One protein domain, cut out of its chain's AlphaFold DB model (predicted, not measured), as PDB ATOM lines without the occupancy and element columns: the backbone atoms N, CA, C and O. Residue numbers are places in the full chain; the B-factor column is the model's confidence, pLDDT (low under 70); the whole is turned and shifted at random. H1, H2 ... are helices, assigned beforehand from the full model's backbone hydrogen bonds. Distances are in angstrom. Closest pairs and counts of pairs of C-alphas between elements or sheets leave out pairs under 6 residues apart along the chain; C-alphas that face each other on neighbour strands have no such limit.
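Overview. This is residues 44 to 102 of the 102 residues of the protein "TAFII28 domain-containing protein" of Nyssa sinensis (UniProt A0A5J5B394). One long helix, H2, makes most of the length; H1 is set crosswise at its first end, and past its other end the printed part folds back alongside H2 in a low-confidence tail with the tiny H3. The 59 printed residues hold three named helices, H1, H2, H3, and no named strand: all helix. The whole is only just loose, close to extended, with a radius of gyration of the C-alphas of 15.3 A and spans of 46 by 18 by 16 A.

Along the chain. H1, residues 45 to 56, begins at C-alpha (206.425, 217.326, 274.544) and measures 16.2 A. H2, residues 63 to 87, measures 36.1 A. H3, residues 95 to 98, measures 4.9 A and ends at C-alpha (218.294, 230.122, 263.432).

Arrangement. H2 touches H1 with residues 63 to 67 alone, about perpendicular at 86 degrees; the closest C-alphas, of Lys 49 and Val 63, are 6.2 A apart. H1 and H3 are apart. H2 and H3 are only just apart, closest 8.4 A. In H1 and H2 every O i to N i+4 pair is within hydrogen-bond range; H3 is too short for one.

Size, cuts and confidence. The two farthest C-alphas, of Lys 60 and Asn 89, are 45.7 A apart. The printed part has no cut, and both links are short. Residues 91 to 102 have pLDDT under 70.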
ATOM      1  N   GLN A  44     208.527 220.263 271.517       91.38
ATOM      2  CA  GLN A  44     207.159 219.784 271.677       91.38
ATOM      3  C   GLN A  44     207.158 218.468 272.465       91.38
ATOM      4  O   GLN A  44     207.736 217.462 272.049       91.38
ATOM      5  N   LYS A  45     206.459 218.462 273.608       90.31
ATOM      6  CA  LYS A  45     206.425 217.326 274.544       90.31
ATOM      7  C   LYS A  45     206.019 216.007 273.877       90.31
ATOM      8  O   LYS A  45     206.572 214.969 274.222       90.31
ATOM      9  N   ALA A  46     205.065 216.048 272.943       92.19
ATOM     10  CA  ALA A  46     204.587 214.867 272.223       92.19
ATOM     11  C   ALA A  46     205.691 214.232 271.362       92.19
ATOM     12  O   ALA A  46     205.964 213.041 271.508       92.19
ATOM     13  N   ASN A  47     206.381 215.039 270.551       93.62
ATOM     14  CA  ASN A  47     207.439 214.568 269.655       93.62
ATOM     15  C   ASN A  47     208.628 214.025 270.450       93.62
ATOM     16  O   ASN A  47     209.109 212.935 270.161       93.62
ATOM     17  N   MET A  48     209.038 214.729 271.513       93.56
ATOM     18  CA  MET A  48     210.107 214.253 272.397       93.56
ATOM     19  C   MET A  48     209.738 212.942 273.080       93.56
ATOM     20  O   MET A  48     210.552 212.028 273.134       93.56
ATOM     21  N   LYS A  49     208.506 212.813 273.583       92.44
ATOM     22  CA  LYS A  49     208.054 211.570 274.213       92.44
ATOM     23  C   LYS A  49     208.081 210.402 273.225       92.44
ATOM     24  O   LYS A  49     208.535 209.325 273.595       92.44
ATOM     25  N   MET A  50     207.610 210.620 271.997       93.38
ATOM     26  CA  MET A  50     207.609 209.606 270.940       93.38
ATOM     27  C   MET A  50     209.032 209.181 270.564       93.38
ATOM     28  O   MET A  50     209.318 207.988 270.567       93.38
ATOM     29  N   LEU A  51     209.930 210.142 270.327       94.25
ATOM     30  CA  LEU A  51     211.333 209.889 269.988       94.25
ATOM     31  C   LEU A  51     212.080 209.153 271.113       94.25
ATOM     32  O   LEU A  51     212.802 208.187 270.875       94.25
ATOM     33  N   LEU A  52     211.896 209.585 272.362       93.69
ATOM     34  CA  LEU A  52     212.560 208.953 273.502       93.69
ATOM     35  C   LEU A  52     212.053 207.526 273.716       93.69
ATOM     36  O   LEU A  52     212.863 206.624 273.937       93.69
ATOM     37  N   ALA A  53     210.742 207.307 273.591       92.50
ATOM     38  CA  ALA A  53     210.158 205.975 273.669       92.50
ATOM     39  C   ALA A  53     210.637 205.067 272.526       92.50
ATOM     40  O   ALA A  53     210.925 203.901 272.785       92.50
ATOM     41  N   SER A  54     210.780 205.583 271.296       94.19
ATOM     42  CA  SER A  54     211.250 204.781 270.157       94.19
ATOM     43  C   SER A  54     212.715 204.362 270.283       94.19
ATOM     44  O   SER A  54     213.074 203.293 269.809       94.19
ATOM     45  N   ILE A  55     213.558 205.177 270.925       93.38
ATOM     46  CA  ILE A  55     214.988 204.871 271.104       93.38
ATOM     47  C   ILE A  55     215.219 203.941 272.298       93.38
ATOM     48  O   ILE A  55     216.013 203.011 272.218       93.38
ATOM     49  N   THR A  56     214.548 204.195 273.423       91.31
ATOM     50  CA  THR A  56     214.838 203.489 274.685       91.31
ATOM     51  C   THR A  56     213.860 202.373 275.025       91.31
ATOM     52  O   THR A  56     214.079 201.651 275.996       91.31
ATOM     53  N   GLY A  57     212.749 202.251 274.293       88.25
ATOM     54  CA  GLY A  57     211.680 201.292 274.586       88.25
ATOM     55  C   GLY A  57     210.957 201.540 275.918       88.25
ATOM     56  O   GLY A  57     210.129 200.729 276.325       88.25
ATOM     57  N   SER A  58     211.253 202.643 276.619       79.88
ATOM     58  CA  SER A  58     210.756 202.926 277.966       79.88
ATOM     59  C   SER A  58     210.013 204.256 278.030       79.88
ATOM     60  O   SER A  58     210.535 205.315 277.691       79.88
ATOM     61  N   ALA A  59     208.794 204.221 278.568       73.88
ATOM     62  CA  ALA A  59     207.988 205.417 278.806       73.88
ATOM     63  C   ALA A  59     208.391 206.191 280.080       73.88
ATOM     64  O   ALA A  59     207.777 207.214 280.384       73.88
ATOM     65  N   LYS A  60     209.389 205.711 280.841       82.62
ATOM     66  CA  LYS A  60     209.777 206.276 282.149       82.62
ATOM     67  C   LYS A  60     210.780 207.434 282.062       82.62
ATOM     68  O   LYS A  60     211.166 207.974 283.094       82.62
ATOM     69  N   ILE A  61     211.215 207.823 280.863       86.31
ATOM     70  CA  ILE A  61     212.189 208.908 280.701       86.31
ATOM     71  C   ILE A  61     211.551 210.261 281.010       86.31
ATOM     72  O   ILE A  61     210.476 210.603 280.510       86.31
ATOM     73  N   SER A  62     212.253 211.061 281.812       91.06
ATOM     74  CA  SER A  62     211.851 212.427 282.129       91.06
ATOM     75  C   SER A  62     212.052 213.348 280.922       91.06
ATOM     76  O   SER A  62     213.115 213.936 280.728       91.06
ATOM     77  N   VAL A  63     210.997 213.493 280.114       91.38
ATOM     78  CA  VAL A  63     210.945 214.404 278.957       91.38
ATOM     79  C   VAL A  63     211.468 215.820 279.265       91.38
ATOM     80  O   VAL A  63     212.280 216.295 278.479       91.38
ATOM     81  N   PRO A  64     211.087 216.516 280.362       91.00
ATOM     82  CA  PRO A  64     211.581 217.877 280.601       91.00
ATOM     83  C   PRO A  64     213.092 217.940 280.857       91.00
ATOM     84  O   PRO A  64     213.723 218.909 280.446       91.00
ATOM     85  N   VAL A  65     213.677 216.915 281.488       92.06
ATOM     86  CA  VAL A  65     215.127 216.857 281.740       92.06
ATOM     87  C   VAL A  65     215.875 216.690 280.425       92.06
ATOM     88  O   VAL A  65     216.778 217.468 280.132       92.06
ATOM     89  N   VAL A  66     215.460 215.726 279.601       92.88
ATOM     90  CA  VAL A  66     216.120 215.479 278.315       92.88
ATOM     91  C   VAL A  66     215.951 216.673 277.381       92.88
ATOM     92  O   VAL A  66     216.935 217.141 276.828       92.88
ATOM     93  N   SER A  67     214.746 217.239 277.285       91.94
ATOM     94  CA  SER A  67     214.507 218.466 276.517       91.94
ATOM     95  C   SER A  67     215.386 219.635 276.980       91.94
ATOM     96  O   SER A  67     215.850 220.405 276.145       91.94
ATOM     97  N   GLY A  68     215.621 219.781 278.289       91.19
ATOM     98  CA  GLY A  68     216.505 220.812 278.834       91.19
ATOM     99  C   GLY A  68     217.962 220.612 278.415       91.19
ATOM    100  O   GLY A  68     218.578 221.541 277.898       91.19
ATOM    101  N   ILE A  69     218.480 219.390 278.558       93.50
ATOM    102  CA  ILE A  69     219.852 219.040 278.157       93.50
ATOM    103  C   ILE A  69     220.032 219.217 276.644       93.50
ATOM    104  O   ILE A  69     220.993 219.843 276.208       93.50
ATOM    105  N   THR A  70     219.084 218.735 275.834       93.88
ATOM    106  CA  THR A  70     219.117 218.919 274.376       93.88
ATOM    107  C   THR A  70     219.099 220.399 274.001       93.88
ATOM    108  O   THR A  70     219.810 220.799 273.085       93.88
ATOM    109  N   LYS A  71     218.336 221.234 274.718       89.75
ATOM    110  CA  LYS A  71     218.292 222.680 274.461       89.75
ATOM    111  C   LYS A  71     219.634 223.346 274.767       89.75
ATOM    112  O   LYS A  71     220.078 224.170 273.974       89.75
ATOM    113  N   MET A  72     220.272 222.981 275.881       90.25
ATOM    114  CA  MET A  72     221.614 223.475 276.211       90.25
ATOM    115  C   MET A  72     222.627 223.078 275.138       90.25
ATOM    116  O   MET A  72     223.330 223.940 274.624       90.25
ATOM    117  N   PHE A  73     222.609 221.810 274.722       93.50
ATOM    118  CA  PHE A  73     223.489 221.308 273.670       93.50
ATOM    119  C   PHE A  73     223.313 222.060 272.339       93.50
ATOM    120  O   PHE A  73     224.295 222.454 271.717       93.50
ATOM    121  N   VAL A  74     222.070 222.299 271.905       91.06
ATOM    122  CA  VAL A  74     221.798 223.074 270.680       91.06
ATOM    123  C   VAL A  74     222.291 224.520 270.817       91.06
ATOM    124  O   VAL A  74     222.848 225.056 269.862       91.06
ATOM    125  N   GLY A  75     222.142 225.137 271.993       85.88
ATOM    126  CA  GLY A  75     222.669 226.476 272.269       85.88
ATOM    127  C   GLY A  75     224.191 226.553 272.125       85.88
ATOM    128  O   GLY A  75     224.689 227.381 271.366       85.88
ATOM    129  N   GLU A  76     224.914 225.639 272.778       88.19
ATOM    130  CA  GLU A  76     226.381 225.543 272.696       88.19
ATOM    131  C   GLU A  76     226.864 225.282 271.259       88.19
ATOM    132  O   GLU A  76     227.856 225.863 270.803       88.19
ATOM    133  N   LEU A  77     226.141 224.441 270.511       91.06
ATOM    134  CA  LEU A  77     226.444 224.140 269.112       91.06
ATOM    135  C   LEU A  77     226.337 225.390 268.222       91.06
ATOM    136  O   LEU A  77     227.221 225.639 267.400       91.06
ATOM    137  N   ILE A  78     225.273 226.179 268.389       86.62
ATOM    138  CA  ILE A  78     225.046 227.413 267.619       86.62
ATOM    139  C   ILE A  78     226.082 228.482 267.980       86.62
ATOM    140  O   ILE A  78     226.599 229.159 267.086       86.62
ATOM    141  N   GLU A  79     226.410 228.625 269.264       85.31
ATOM    142  CA  GLU A  79     227.434 229.563 269.734       85.31
ATOM    143  C   GLU A  79     228.803 229.224 269.133       85.31
ATOM    144  O   GLU A  79     229.456 230.082 268.533       85.31
ATOM    145  N   THR A  80     229.183 227.945 269.179       88.44
ATOM    146  CA  THR A  80     230.427 227.452 268.573       88.44
ATOM    147  C   THR A  80     230.445 227.684 267.060       88.44
ATOM    148  O   THR A  80     231.431 228.182 266.513       88.44
ATOM    149  N   GLY A  81     229.345 227.369 266.367       88.56
ATOM    150  CA  GLY A  81     229.221 227.587 264.924       88.56
ATOM    151  C   GLY A  81     229.361 229.061 264.538       88.56
ATOM    152  O   GLY A  81     230.050 229.390 263.571       88.56
ATOM    153  N   THR A  82     228.774 229.955 265.336       83.94
ATOM    154  CA  THR A  82     228.852 231.408 265.136       83.94
ATOM    155  C   THR A  82     230.271 231.930 265.360       83.94
ATOM    156  O   THR A  82     230.757 232.730 264.561       83.94
ATOM    157  N   ALA A  83     230.974 231.441 266.386       84.06
ATOM    158  CA  ALA A  83     232.368 231.803 266.643       84.06
ATOM    159  C   ALA A  83     233.284 231.435 265.461       84.06
ATOM    160  O   ALA A  83     234.069 232.264 264.996       84.06
ATOM    161  N   ILE A  84     233.131 230.223 264.914       88.31
ATOM    162  CA  ILE A  84     233.887 229.761 263.739       88.31
ATOM    163  C   ILE A  84     233.543 230.601 262.503       88.31
ATOM    164  O   ILE A  84     234.436 231.025 261.770       88.31
ATOM    165  N   CYS A  85     232.258 230.853 262.264       86.00
ATOM    166  CA  CYS A  85     231.768 231.670 261.155       86.00
ATOM    167  C   CYS A  85     232.365 233.090 261.182       86.00
ATOM    168  O   CYS A  85     232.901 233.547 260.168       86.00
ATOM    169  N   CYS A  86     232.361 233.732 262.355       81.44
ATOM    170  CA  CYS A  86     232.965 235.045 262.571       81.44
ATOM    171  C   CYS A  86     234.479 235.021 262.308       81.44
ATOM    172  O   CYS A  86     234.988 235.855 261.561       81.44
ATOM    173  N   GLN A  87     235.191 234.018 262.834       84.12
ATOM    174  CA  GLN A  87     236.636 233.871 262.632       84.12
ATOM    175  C   GLN A  87     237.020 233.710 261.152       84.12
ATOM    176  O   GLN A  87     238.054 234.216 260.720       84.12
ATOM    177  N   ASN A  88     236.199 233.011 260.368       86.88
ATOM    178  CA  ASN A  88     236.503 232.695 258.973       86.88
ATOM    179  C   ASN A  88     235.917 233.703 257.965       86.88
ATOM    180  O   ASN A  88     236.044 233.483 256.764       86.88
ATOM    181  N   ASN A  89     235.289 234.800 258.417       78.81
ATOM    182  CA  ASN A  89     234.605 235.781 257.556       78.81
ATOM    183  C   ASN A  89     233.610 235.140 256.564       78.81
ATOM    184  O   ASN A  89     233.400 235.647 255.463       78.81
ATOM    185  N   LEU A  90     232.978 234.022 256.944       70.38
ATOM    186  CA  LEU A  90     232.114 233.220 256.058       70.38
ATOM    187  C   LEU A  90     230.715 233.835 255.824       70.38
ATOM    188  O   LEU A  90     229.817 233.155 255.334       70.38
ATOM    189  N   GLY A  91     230.528 235.121 256.138       63.53
ATOM    190  CA  GLY A  91     229.218 235.775 256.225       63.53
ATOM    191  C   GLY A  91     228.470 235.374 257.497       63.53
ATOM    192  O   GLY A  91     228.722 234.311 258.050       63.53
ATOM    193  N   GLU A  92     227.580 236.230 258.004       58.94
ATOM    194  CA  GLU A  92     226.848 235.951 259.246       58.94
ATOM    195  C   GLU A  92     225.851 234.798 259.071       58.94
ATOM    196  O   GLU A  92     225.108 234.730 258.087       58.94
ATOM    197  N   PHE A  93     225.763 233.928 260.079       61.47
ATOM    198  CA  PHE A  93     224.588 233.083 260.264       61.47
ATOM    199  C   PHE A  93     223.392 234.010 260.513       61.47
ATOM    200  O   PHE A  93     223.212 234.522 261.619       61.47
ATOM    201  N   SER A  94     222.593 234.281 259.476       55.88
ATOM    202  CA  SER A  94     221.428 235.146 259.638       55.88
ATOM    203  C   SER A  94     220.520 234.534 260.693       55.88
ATOM    204  O   SER A  94     220.117 233.371 260.608       55.88
ATOM    205  N   GLN A  95     220.181 235.324 261.708       52.41
ATOM    206  CA  GLN A  95     219.295 234.883 262.776       52.41
ATOM    207  C   GLN A  95     217.953 234.370 262.267       52.41
ATOM    208  O   GLN A  95     217.313 233.562 262.930       52.41
ATOM    209  N   GLU A  96     217.532 234.794 261.079       52.12
ATOM    210  CA  GLU A  96     216.336 234.277 260.427       52.12
ATOM    211  C   GLU A  96     216.405 232.772 260.139       52.12
ATOM    212  O   GLU A  96     215.397 232.081 260.264       52.12
ATOM    213  N   THR A  97     217.599 232.248 259.860       55.34
ATOM    214  CA  THR A  97     217.862 230.819 259.654       55.34
ATOM    215  C   THR A  97     217.889 230.036 260.972       55.34
ATOM    216  O   THR A  97     217.630 228.835 260.982       55.34
ATOM    217  N   LEU A  98     218.168 230.713 262.092       54.84
ATOM    218  CA  LEU A  98     218.294 230.122 263.432       54.84
ATOM    219  C   LEU A  98     217.025 230.251 264.292       54.84
ATOM    220  O   LEU A  98     216.868 229.481 265.234       54.84
ATOM    221  N   LYS A  99     216.083 231.137 263.933       54.12
ATOM    222  CA  LYS A  99     214.745 231.269 264.552       54.12
ATOM    223  C   LYS A  99     213.967 229.954 264.741       54.12
ATOM    224  O   LYS A  99     213.213 229.884 265.700       54.12
ATOM    225  N   PRO A 100     214.060 228.925 263.873       52.38
ATOM    226  CA  PRO A 100     213.383 227.653 264.136       52.38
ATOM    227  C   PRO A 100     214.142 226.731 265.109       52.38
ATOM    228  O   PRO A 100     213.563 225.748 265.570       52.38
ATOM    229  N   LEU A 101     215.417 227.011 265.411       50.44
ATOM    230  CA  LEU A 101     216.239 226.235 266.350       50.44
ATOM    231  C   LEU A 101     216.276 226.831 267.768       50.44
ATOM    232  O   LEU A 101     216.712 226.149 268.697       50.44
ATOM    233  N   VAL A 102     215.831 228.081 267.929       47.28
ATOM    234  CA  VAL A 102     215.962 228.910 269.139       47.28
ATOM    235  C   VAL A 102     214.641 229.550 269.502       47.28
ATOM    236  O   VAL A 102     214.491 229.831 270.704       47.28
TER     237      VAL A 102